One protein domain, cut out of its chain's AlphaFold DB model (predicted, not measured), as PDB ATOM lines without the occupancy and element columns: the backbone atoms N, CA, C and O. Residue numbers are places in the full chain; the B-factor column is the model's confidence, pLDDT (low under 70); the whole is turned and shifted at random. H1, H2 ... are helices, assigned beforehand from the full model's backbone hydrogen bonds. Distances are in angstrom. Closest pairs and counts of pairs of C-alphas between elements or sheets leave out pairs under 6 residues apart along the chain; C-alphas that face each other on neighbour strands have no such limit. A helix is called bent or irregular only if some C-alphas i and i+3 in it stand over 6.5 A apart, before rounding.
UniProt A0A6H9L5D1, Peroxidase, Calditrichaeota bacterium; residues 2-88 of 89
ATOM      1  N   LEU A   2     100.230 106.136 149.221       31.08
ATOM      2  CA  LEU A   2     100.605 107.565 149.099       31.08
ATOM      3  C   LEU A   2     101.603 108.028 150.179       31.08
ATOM      4  O   LEU A   2     102.537 108.765 149.877       31.08
ATOM      5  N   GLU A   3     101.487 107.517 151.410       38.31
ATOM      6  CA  GLU A   3     102.484 107.775 152.462       38.31
ATOM      7  C   GLU A   3     103.886 107.235 152.128       38.31
ATOM      8  O   GLU A   3     104.874 107.749 152.645       38.31
ATOM      9  N   THR A   4     103.988 106.203 151.286       32.16
ATOM     10  CA  THR A   4     105.258 105.538 150.954       32.16
ATOM     11  C   THR A   4     105.992 106.265 149.827       32.16
ATOM     12  O   THR A   4     107.196 106.456 149.928       32.16
ATOM     13  N   ILE A   5     105.267 106.760 148.813       39.47
ATOM     14  CA  ILE A   5     105.842 107.561 147.713       39.47
ATOM     15  C   ILE A   5     106.391 108.890 148.248       39.47
ATOM     16  O   ILE A   5     107.512 109.270 147.924       39.47
ATOM     17  N   VAL A   6     105.646 109.545 149.146       54.66
ATOM     18  CA  VAL A   6     106.132 110.742 149.846       54.66
ATOM     19  C   VAL A   6     107.352 110.399 150.709       54.66
ATOM     20  O   VAL A   6     108.340 111.120 150.669       54.66
ATOM     21  N   LYS A   7     107.341 109.281 151.450       49.03
ATOM     22  CA  LYS A   7     108.478 108.884 152.300       49.03
ATOM     23  C   LYS A   7     109.758 108.577 151.521       49.03
ATOM     24  O   LYS A   7     110.808 109.013 151.982       49.03
ATOM     25  N   ASP A   8     109.690 107.887 150.384       47.53
ATOM     26  CA  ASP A   8     110.881 107.505 149.609       47.53
ATOM     27  C   ASP A   8     111.493 108.692 148.836       47.53
ATOM     28  O   ASP A   8     112.718 108.812 148.777       47.53
ATOM     29  N   GLU A   9     110.685 109.636 148.328       55.31
ATOM     30  CA  GLU A   9     111.200 110.889 147.742       55.31
ATOM     31  C   GLU A   9     111.764 111.859 148.800       55.31
ATOM     32  O   GLU A   9     112.690 112.623 148.511       55.31
ATOM     33  N   ILE A  10     111.289 111.791 150.054       55.91
ATOM     34  CA  ILE A  10     111.841 112.573 151.178       55.91
ATOM     35  C   ILE A  10     113.291 112.162 151.510       55.91
ATOM     36  O   ILE A  10     114.065 112.982 152.014       55.91
ATOM     37  N   VAL A  11     113.703 110.923 151.205       63.94
ATOM     38  CA  VAL A  11     115.044 110.412 151.553       63.94
ATOM     39  C   VAL A  11     116.163 111.170 150.826       63.94
ATOM     40  O   VAL A  11     117.288 111.209 151.324       63.94
ATOM     41  N   ASN A  12     115.871 111.841 149.703       79.00
ATOM     42  CA  ASN A  12     116.882 112.522 148.888       79.00
ATOM     43  C   ASN A  12     116.595 114.014 148.646       79.00
ATOM     44  O   ASN A  12     116.870 114.557 147.575       79.00
ATOM     45  N   LEU A  13     116.040 114.694 149.651       85.69
ATOM     46  CA  LEU A  13     115.813 116.136 149.579       85.69
ATOM     47  C   LEU A  13     117.128 116.914 149.662       85.69
ATOM     48  O   LEU A  13     117.950 116.698 150.563       85.69
ATOM     49  N   ASN A  14     117.289 117.887 148.769       91.25
ATOM     50  CA  ASN A  14     118.352 118.877 148.896       91.25
ATOM     51  C   ASN A  14     118.060 119.847 150.055       91.25
ATOM     52  O   ASN A  14     116.936 119.941 150.559       91.25
ATOM     53  N   ASP A  15     119.077 120.593 150.481       94.00
ATOM     54  CA  ASP A  15     118.969 121.475 151.651       94.00
ATOM     55  C   ASP A  15     117.899 122.558 151.476       94.00
ATOM     56  O   ASP A  15     117.199 122.907 152.429       94.00
ATOM     57  N   ARG A  16     117.689 123.023 150.237       94.88
ATOM     58  CA  ARG A  16     116.634 123.987 149.916       94.88
ATOM     59  C   ARG A  16     115.244 123.406 150.161       94.88
ATOM     60  O   ARG A  16     114.408 124.065 150.774       94.88
ATOM     61  N   GLN A  17     114.992 122.181 149.709       94.62
ATOM     62  CA  GLN A  17     113.713 121.500 149.921       94.62
ATOM     63  C   GLN A  17     113.460 121.232 151.407       94.62
ATOM     64  O   GLN A  17     112.360 121.490 151.888       94.62
ATOM     65  N   LYS A  18     114.484 120.790 152.150       93.81
ATOM     66  CA  LYS A  18     114.383 120.580 153.603       93.81
ATOM     67  C   LYS A  18     114.000 121.866 154.333       93.81
ATOM     68  O   LYS A  18     113.081 121.845 155.142       93.81
ATOM     69  N   ALA A  19     114.647 122.989 154.015       96.06
ATOM     70  CA  ALA A  19     114.333 124.278 154.633       96.06
ATOM     71  C   ALA A  19     112.882 124.719 154.356       96.06
ATOM     72  O   ALA A  19     112.185 125.153 155.272       96.06
ATOM     73  N   ILE A  20     112.409 124.550 153.114       96.56
ATOM     74  CA  ILE A  20     111.026 124.862 152.722       96.56
ATOM     75  C   ILE A  20     110.020 123.984 153.478       96.56
ATOM     76  O   ILE A  20     109.020 124.499 153.980       96.56
ATOM     77  N   ILE A  21     110.277 122.676 153.575       95.69
ATOM     78  CA  ILE A  21     109.387 121.729 154.263       95.69
ATOM     79  C   ILE A  21     109.330 122.035 155.759       95.69
ATOM     80  O   ILE A  21     108.232 122.147 156.296       95.69
ATOM     81  N   SER A  22     110.472 122.265 156.410       95.62
ATOM     82  CA  SER A  22     110.516 122.621 157.834       95.62
ATOM     83  C   SER A  22     109.748 123.913 158.133       95.62
ATOM     84  O   SER A  22     108.973 123.965 159.089       95.62
ATOM     85  N   TYR A  23     109.911 124.949 157.301       98.06
ATOM     86  CA  TYR A  23     109.142 126.190 157.435       98.06
ATOM     87  C   TYR A  23     107.637 125.952 157.251       98.06
ATOM     88  O   TYR A  23     106.826 126.409 158.056       98.06
ATOM     89  N   THR A  24     107.266 125.200 156.211       97.56
ATOM     90  CA  THR A  24     105.869 124.860 155.902       97.56
ATOM     91  C   THR A  24     105.214 124.084 157.041       97.56
ATOM     92  O   THR A  24     104.083 124.385 157.426       97.56
ATOM     93  N   GLU A  25     105.923 123.113 157.614       96.62
ATOM     94  CA  GLU A  25     105.452 122.316 158.742       96.62
ATOM     95  C   GLU A  25     105.188 123.189 159.974       96.62
ATOM     96  O   GLU A  25     104.099 123.109 160.550       96.62
ATOM     97  N   LYS A  26     106.137 124.062 160.343       97.88
ATOM     98  CA  LYS A  26     105.977 124.967 161.488       97.88
ATOM     99  C   LYS A  26     104.818 125.941 161.277       97.88
ATOM    100  O   LYS A  26     103.939 126.027 162.130       97.88
ATOM    101  N   LEU A  27     104.749 126.600 160.118       97.62
ATOM    102  CA  LEU A  27     103.666 127.537 159.798       97.62
ATOM    103  C   LEU A  27     102.285 126.855 159.790       97.62
ATOM    104  O   LEU A  27     101.269 127.486 160.073       97.62
ATOM    105  N   THR A  28     102.238 125.558 159.492       96.62
ATOM    106  CA  THR A  28     100.998 124.775 159.491       96.62
ATOM    107  C   THR A  28     100.564 124.362 160.893       96.62
ATOM    108  O   THR A  28      99.393 124.526 161.242       96.62
ATOM    109  N   LYS A  29     101.493 123.843 161.702       96.06
ATOM    110  CA  LYS A  29     101.192 123.270 163.022       96.06
ATOM    111  C   LYS A  29     101.143 124.316 164.132       96.06
ATOM    112  O   LYS A  29     100.273 124.241 164.995       96.06
ATOM    113  N   THR A  30     102.056 125.282 164.111       97.38
ATOM    114  CA  THR A  30     102.240 126.277 165.175       97.38
ATOM    115  C   THR A  30     102.445 127.691 164.611       97.38
ATOM    116  O   THR A  30     103.443 128.349 164.912       97.38
ATOM    117  N   PRO A  31     101.492 128.224 163.815       96.50
ATOM    118  CA  PRO A  31     101.624 129.550 163.201       96.50
ATOM    119  C   PRO A  31     101.812 130.690 164.217       96.50
ATOM    120  O   PRO A  31     102.424 131.701 163.886       96.50
ATOM    121  N   ALA A  32     101.303 130.537 165.444       97.62
ATOM    122  CA  ALA A  32     101.456 131.527 166.513       97.62
ATOM    123  C   ALA A  32     102.894 131.620 167.065       97.62
ATOM    124  O   ALA A  32     103.251 132.644 167.639       97.62
ATOM    125  N   ASP A  33     103.715 130.588 166.848       98.19
ATOM    126  CA  ASP A  33     105.094 130.497 167.345       98.19
ATOM    127  C   ASP A  33     106.131 130.883 166.271       98.19
ATOM    128  O   ASP A  33     107.328 130.612 166.418       98.19
ATOM    129  N   MET A  34     105.678 131.451 165.149       98.00
ATOM    130  CA  MET A  34     106.546 131.899 164.062       98.00
ATOM    131  C   MET A  34     107.326 133.150 164.468       98.00
ATOM    132  O   MET A  34     106.753 134.136 164.932       98.00
ATOM    133  N   LEU A  35     108.634 133.124 164.235       97.88
ATOM    134  CA  LEU A  35     109.569 134.202 164.538       97.88
ATOM    135  C   LEU A  35     110.390 134.578 163.297       97.88
ATOM    136  O   LEU A  35     110.396 133.872 162.286       97.88
ATOM    137  N   GLN A  36     111.112 135.700 163.359       96.25
ATOM    138  CA  GLN A  36     111.972 136.128 162.246       96.25
ATOM    139  C   GLN A  36     113.130 135.152 162.000       96.25
ATOM    140  O   GLN A  36     113.570 134.986 160.862       96.25
ATOM    141  N   GLU A  37     113.597 134.473 163.045       97.69
ATOM    142  CA  GLU A  37     114.676 133.490 162.993       97.69
ATOM    143  C   GLU A  37     114.318 132.285 162.112       97.69
ATOM    144  O   GLU A  37     115.202 131.718 161.472       97.69
ATOM    145  N   ASP A  38     113.029 131.946 161.991       97.81
ATOM    146  CA  ASP A  38     112.558 130.860 161.120       97.81
ATOM    147  C   ASP A  38     112.760 131.166 159.627       97.81
ATOM    148  O   ASP A  38     112.719 130.265 158.789       97.81
ATOM    149  N   LEU A  39     113.002 132.433 159.275       97.88
ATOM    150  CA  LEU A  39     113.282 132.856 157.903       97.88
ATOM    151  C   LEU A  39     114.765 132.694 157.540       97.88
ATOM    152  O   LEU A  39     115.104 132.633 156.357       97.88
ATOM    153  N   LEU A  40     115.664 132.623 158.530       97.94
ATOM    154  CA  LEU A  40     117.111 132.555 158.294       97.94
ATOM    155  C   LEU A  40     117.527 131.298 157.512       97.94
ATOM    156  O   LEU A  40     118.294 131.444 156.556       97.94
ATOM    157  N   PRO A  41     117.008 130.088 157.816       97.88
ATOM    158  CA  PRO A  41     117.310 128.903 157.020       97.88
ATOM    159  C   PRO A  41     116.877 129.056 155.561       97.88
ATOM    160  O   PRO A  41     117.637 128.691 154.667       97.88
ATOM    161  N   LEU A  42     115.716 129.668 155.299       98.19
ATOM    162  CA  LEU A  42     115.233 129.920 153.936       98.19
ATOM    163  C   LEU A  42     116.172 130.857 153.164       98.19
ATOM    164  O   LEU A  42     116.526 130.579 152.017       98.19
ATOM    165  N   LYS A  43     116.641 131.929 153.809       97.94
ATOM    166  CA  LYS A  43     117.615 132.851 153.206       97.94
ATOM    167  C   LYS A  43     118.955 132.169 152.929       97.94
ATOM    168  O   LYS A  43     119.547 132.398 151.878       97.94
ATOM    169  N   SER A  44     119.411 131.291 153.827       97.88
ATOM    170  CA  SER A  44     120.681 130.565 153.668       97.88
ATOM    171  C   SER A  44     120.709 129.631 152.454       97.88
ATOM    172  O   SER A  44     121.765 129.429 151.861       97.88
ATOM    173  N   VAL A  45     119.546 129.124 152.031       97.81
ATOM    174  CA  VAL A  45     119.390 128.289 150.827       97.81
ATOM    175  C   VAL A  45     119.027 129.104 149.575       97.81
ATOM    176  O   VAL A  45     118.602 128.545 148.562       97.81
ATOM    177  N   GLY A  46     119.191 130.429 149.639       97.88
ATOM    178  CA  GLY A  46     119.074 131.336 148.502       97.88
ATOM    179  C   GLY A  46     117.664 131.838 148.191       97.88
ATOM    180  O   GLY A  46     117.478 132.408 147.118       97.88
ATOM    181  N   LEU A  47     116.674 131.649 149.076       98.12
ATOM    182  CA  LEU A  47     115.369 132.298 148.895       98.12
ATOM    183  C   LEU A  47     115.489 133.794 149.198       98.12
ATOM    184  O   LEU A  47     115.994 134.194 150.250       98.12
ATOM    185  N   ASN A  48     114.987 134.615 148.283       98.12
ATOM    186  CA  ASN A  48     114.838 136.049 148.508       98.12
ATOM    187  C   ASN A  48     113.519 136.355 149.251       98.12
ATOM    188  O   ASN A  48     112.674 135.479 149.442       98.12
ATOM    189  N   ASP A  49     113.315 137.610 149.660       98.00
ATOM    190  CA  ASP A  49     112.119 137.999 150.423       98.00
ATOM    191  C   ASP A  49     110.806 137.758 149.655       98.00
ATOM    192  O   ASP A  49     109.793 137.413 150.263       98.00
ATOM    193  N   LYS A  50     110.820 137.880 148.320       98.31
ATOM    194  CA  LYS A  50     109.659 137.562 147.487       98.31
ATOM    195  C   LYS A  50     109.365 136.059 147.488       98.31
ATOM    196  O   LYS A  50     108.207 135.690 147.638       98.31
ATOM    197  N   ASP A  51     110.382 135.206 147.376       98.25
ATOM    198  CA  ASP A  51     110.204 133.748 147.413       98.25
ATOM    199  C   ASP A  51     109.611 133.297 148.757       98.25
ATOM    200  O   ASP A  51     108.749 132.423 148.805       98.25
ATOM    201  N   ILE A  52     110.065 133.909 149.858       98.38
ATOM    202  CA  ILE A  52     109.563 133.630 151.210       98.38
ATOM    203  C   ILE A  52     108.109 134.092 151.350       98.38
ATOM    204  O   ILE A  52     107.290 133.368 151.916       98.38
ATOM    205  N   LEU A  53     107.773 135.270 150.817       98.06
ATOM    206  CA  LEU A  53     106.398 135.767 150.807       98.06
ATOM    207  C   LEU A  53     105.472 134.844 150.006       98.06
ATOM    208  O   LEU A  53     104.400 134.489 150.494       98.06
ATOM    209  N   ASP A  54     105.895 134.428 148.811       98.44
ATOM    210  CA  ASP A  54     105.128 133.514 147.962       98.44
ATOM    211  C   ASP A  54     104.924 132.159 148.667       98.44
ATOM    212  O   ASP A  54     103.813 131.627 148.682       98.44
ATOM    213  N   LEU A  55     105.963 131.633 149.329       97.94
ATOM    214  CA  LEU A  55     105.876 130.415 150.139       97.94
ATOM    215  C   LEU A  55     104.852 130.560 151.273       97.94
ATOM    216  O   LEU A  55     103.951 129.730 151.403       97.94
ATOM    217  N   ALA A  56     104.958 131.621 152.076       98.06
ATOM    218  CA  ALA A  56     104.041 131.879 153.181       98.06
ATOM    219  C   ALA A  56     102.588 132.015 152.699       98.06
ATOM    220  O   ALA A  56     101.670 131.508 153.350       98.06
ATOM    221  N   PHE A  57     102.380 132.658 151.548       98.06
ATOM    222  CA  PHE A  57     101.062 132.841 150.949       98.06
ATOM    223  C   PHE A  57     100.433 131.508 150.537       98.06
ATOM    224  O   PHE A  57      99.301 131.221 150.929       98.06
ATOM    225  N   VAL A  58     101.175 130.666 149.810       97.75
ATOM    226  CA  VAL A  58     100.696 129.347 149.371       97.75
ATOM    227  C   VAL A  58     100.342 128.474 150.574       97.75
ATOM    228  O   VAL A  58      99.233 127.947 150.644       97.75
ATOM    229  N   VAL A  59     101.244 128.369 151.554       97.19
ATOM    230  CA  VAL A  59     101.017 127.552 152.758       97.19
ATOM    231  C   VAL A  59      99.792 128.045 153.531       97.19
ATOM    232  O   VAL A  59      98.931 127.254 153.916       97.19
ATOM    233  N   SER A  60      99.664 129.360 153.717       97.69
ATOM    234  CA  SER A  60      98.534 129.947 154.446       97.69
ATOM    235  C   SER A  60      97.202 129.738 153.728       97.69
ATOM    236  O   SER A  60      96.200 129.457 154.384       97.69
ATOM    237  N   TYR A  61      97.184 129.831 152.396       97.25
ATOM    238  CA  TYR A  61      95.982 129.608 151.598       97.25
ATOM    239  C   TYR A  61      95.446 128.179 151.754       97.25
ATOM    240  O   TYR A  61      94.269 127.997 152.068       97.25
ATOM    241  N   PHE A  62      96.308 127.164 151.627       94.88
ATOM    242  CA  PHE A  62      95.899 125.771 151.843       94.88
ATOM    243  C   PHE A  62      95.443 125.528 153.282       94.88
ATOM    244  O   PHE A  62      94.405 124.911 153.507       94.88
ATOM    245  N   ASN A  63      96.149 126.091 154.262       95.19
ATOM    246  CA  ASN A  63      95.760 125.986 155.664       95.19
ATOM    247  C   ASN A  63      94.409 126.653 155.967       95.19
ATOM    248  O   ASN A  63      93.705 126.231 156.883       95.19
ATOM    249  N   PHE A  64      94.038 127.704 155.239       95.25
ATOM    250  CA  PHE A  64      92.716 128.314 155.342       95.25
ATOM    251  C   PHE A  64      91.639 127.403 154.745       95.25
ATOM    252  O   PHE A  64      90.680 127.070 155.438       95.25
ATOM    253  N   ILE A  65      91.817 126.948 153.500       93.62
ATOM    254  CA  ILE A  65      90.826 126.108 152.812       93.62
ATOM    255  C   ILE A  65      90.614 124.777 153.537       93.62
ATOM    256  O   ILE A  65      89.466 124.393 153.737       93.62
ATOM    257  N   ASN A  66      91.684 124.128 154.008       91.06
ATOM    258  CA  ASN A  66      91.578 122.879 154.766       91.06
ATOM    259  C   ASN A  66      90.722 123.064 156.026       91.06
ATOM    260  O   ASN A  66      89.829 122.270 156.284       91.06
ATOM    261  N   ARG A  67      90.894 124.172 156.760       93.50
ATOM    262  CA  ARG A  67      90.071 124.462 157.947       93.50
ATOM    263  C   ARG A  67      88.609 124.739 157.615       93.50
ATOM    264  O   ARG A  67      87.745 124.409 158.421       93.50
ATOM    265  N   ILE A  68      88.323 125.354 156.467       93.94
ATOM    266  CA  ILE A  68      86.942 125.546 156.005       93.94
ATOM    267  C   ILE A  68      86.314 124.200 155.640       93.94
ATOM    268  O   ILE A  68      85.198 123.924 156.073       93.94
ATOM    269  N   ALA A  69      87.028 123.365 154.884       90.75
ATOM    270  CA  ALA A  69      86.554 122.042 154.492       90.75
ATOM    271  C   ALA A  69      86.293 121.158 155.720       90.75
ATOM    272  O   ALA A  69      85.173 120.683 155.901       90.75
ATOM    273  N   ASP A  70      87.281 121.034 156.609       90.00
ATOM    274  CA  ASP A  70      87.185 120.239 157.836       90.00
ATOM    275  C   ASP A  70      86.111 120.788 158.785       90.00
ATOM    276  O   ASP A  70      85.313 120.036 159.341       90.00
ATOM    277  N   GLY A  71      86.050 122.114 158.953       92.88
ATOM    278  CA  GLY A  71      85.097 122.771 159.847       92.88
ATOM    279  C   GLY A  71      83.640 122.671 159.390       92.88
ATOM    280  O   GLY A  71      82.737 122.749 160.221       92.88
ATOM    281  N   LEU A  72      83.404 122.492 158.088       94.19
ATOM    282  CA  LEU A  72      82.069 122.324 157.505       94.19
ATOM    283  C   LEU A  72      81.733 120.863 157.169       94.19
ATOM    284  O   LEU A  72      80.610 120.596 156.745       94.19
ATOM    285  N   GLY A  73      82.669 119.927 157.355       89.94
ATOM    286  CA  GLY A  73      82.482 118.518 157.007       89.94
ATOM    287  C   GLY A  73      82.366 118.275 155.501       89.94
ATOM    288  O   GLY A  73      81.604 117.410 155.075       89.94
ATOM    289  N   VAL A  74      83.073 119.060 154.684       87.94
ATOM    290  CA  VAL A  74      83.094 118.883 153.226       87.94
ATOM    291  C   VAL A  74      83.812 117.578 152.896       87.94
ATOM    292  O   VAL A  74      85.005 117.431 153.153       87.94
ATOM    293  N   GLU A  75      83.091 116.635 152.299       81.88
ATOM    294  CA  GLU A  75      83.680 115.399 151.794       81.88
ATOM    295  C   GLU A  75      84.208 115.571 150.366       81.88
ATOM    296  O   GLU A  75      83.688 116.360 149.575       81.88
ATOM    297  N   LEU A  76      85.222 114.776 150.017       75.75
ATOM    298  CA  LEU A  76      85.666 114.643 148.633       75.75
ATOM    299  C   LEU A  76      84.531 114.102 147.755       75.75
ATOM    300  O   LEU A  76      83.782 113.213 148.172       75.75
ATOM    301  N   GLU A  77      84.445 114.588 146.516       76.44
ATOM    302  CA  GLU A  77      83.532 114.016 145.526       76.44
ATOM    303  C   GLU A  77      83.837 112.523 145.307       76.44
ATOM    304  O   GLU A  77      84.987 112.080 145.372       76.44
ATOM    305  N   GLU A  78      82.806 111.731 145.001       71.38
ATOM    306  CA  GLU A  78      82.937 110.283 144.761       71.38
ATOM    307  C   GLU A  78      83.938 109.936 143.651       71.38
ATOM    308  O   GLU A  78      84.604 108.901 143.719       71.38
ATOM    309  N   SER A  79      84.102 110.828 142.672       71.81
ATOM    310  CA  SER A  79      85.104 110.725 141.607       71.81
ATOM    311  C   SER A  79      86.536 110.661 142.154       71.81
ATOM    312  O   SER A  79      87.338 109.874 141.659       71.81
ATOM    313  N   TYR A  80      86.848 111.416 143.213       65.06
ATOM    314  CA  TYR A  80      88.154 111.408 143.879       65.06
ATOM    315  C   TYR A  80      88.316 110.218 144.831       65.06
ATOM    316  O   TYR A  80      89.404 109.649 144.909       65.06
ATOM    317  N   LYS A  81      87.235 109.767 145.482       61.44
ATOM    318  CA  LYS A  81      87.246 108.547 146.316       61.44
ATOM    319  C   LYS A  81      87.556 107.285 145.491       61.44
ATOM    320  O   LYS A  81      88.216 106.370 145.979       61.44
ATOM    321  N   GLN A  82      87.146 107.236 144.218       55.09
ATOM    322  CA  GLN A  82      87.475 106.120 143.319       55.09
ATOM    323  C   GLN A  82      88.974 106.005 143.014       55.09
ATOM    324  O   GLN A  82      89.466 104.880 142.886       55.09
ATOM    325  N   PHE A  83      89.714 107.121 142.965       54.50
ATOM    326  CA  PHE A  83      91.168 107.091 142.787       54.50
ATOM    327  C   PHE A  83      91.871 106.399 143.963       54.50
ATOM    328  O   PHE A  83      92.792 105.625 143.722       54.50
ATOM    329  N   GLU A  84      91.412 106.569 145.209       52.16
ATOM    330  CA  GLU A  84      91.987 105.841 146.355       52.16
ATOM    331  C   GLU A  84      91.781 104.320 146.251       52.16
ATOM    332  O   GLU A  84      92.696 103.564 146.571       52.16
ATOM    333  N   SER A  85      90.635 103.862 145.724       50.69
ATOM    334  CA  SER A  85      90.366 102.425 145.533       50.69
ATOM    335  C   SER A  85      91.189 101.790 144.404       50.69
ATOM    336  O   SER A  85      91.550 100.617 144.478       50.69
ATOM    337  N   PHE A  86      91.525 102.564 143.364       46.91
ATOM    338  CA  PHE A  86      92.299 102.085 142.212       46.91
ATOM    339  C   PHE A  86      93.795 101.930 142.516       46.91
ATOM    340  O   PHE A  86      94.465 101.112 141.887       46.91
ATOM    341  N   TYR A  87      94.315 102.674 143.495       46.88
ATOM    342  CA  TYR A  87      95.685 102.541 144.002       46.88
ATOM    343  C   TYR A  87      95.753 101.703 145.284       46.88
ATOM    344  O   TYR A  87      96.689 101.847 146.064       46.88
ATOM    345  N   GLN A  88      94.783 100.824 145.525       45.44
ATOM    346  CA  GLN A  88      94.843  99.822 146.587       45.44
ATOM    347  C   GLN A  88      95.158  98.453 145.960       45.44
ATOM    348  O   GLN A  88      94.337  97.541 145.963       45.44
TER     349      GLN A  88
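Overview. This is residues 2 to 88 of the 89 residues of the protein "Peroxidase" of Calditrichaeota bacterium (UniProt A0A6H9L5D1). The model is an open, ring-like frame round an empty middle: long helix H4 makes one side, H2 packs its residues 24 to 28 on residues 56 to 63 of H4, and H3 packs on H2. H1 and H5, at the two ends of the printed part, are arms that touch no helix, and residues 3 to 9 and 78 to 83 of them stand free. The printed part has 87 residues with five named helices, H1 to H5 in chain order, and no named strand; its class is all helix. It is loose, with a radius of gyration of the C-alphas of 16.1 A and spans of 43 by 32 by 21 A.

Arrangement. H4, residues 49 to 72, touches H2, residues 15 to 29, at a steep tilt of 39 degrees, the same way; their closest C-alphas, those of Thr 24 and Val 59, are 6.4 A apart. H2 and H3, residues 36 to 44, touch as a helical hairpin, at a shallow tilt of 22 degrees, opposite ways; their closest C-alphas, those of Ala 19 and Leu 42, are 5.8 A apart. H3 and H4 are close but not clearly touching, with the closest C-alphas, those of Leu 42 and Ile 52, 7.3 A apart. H1, residues 2 to 10, is apart from H2, and H5, residues 78 to 86, is apart from H4. Every O i to N i+4 pair is within hydrogen-bond range in H1, H2 and H4; in H5 3 of 5 are, and in H3 2 of 5, beside 5 of 6 O i to N i+3 pairs.

Along the chain. H4 is 34.6 A from first to last C-alpha, from (112.119, 137.999, 150.423) to (82.069, 122.324, 157.505), and H2 is 21.2 A. H1 begins at C-alpha 2, (100.605, 107.565, 149.099). H3 is irregular, but only just: C-alphas 38 and 41 are 6.6 A apart.

Size, cuts and confidence. The two C-alphas farthest apart, those of Gln 36 and Phe 86, are 44.1 A apart, while those of Leu 2 and Gln 88, first and last printed, are 10.0 A apart. The printed part has no cut and no long link. The mean pLDDT of the printed part is 84.5; residues 2 to 11 and 80 to 88 are under 70.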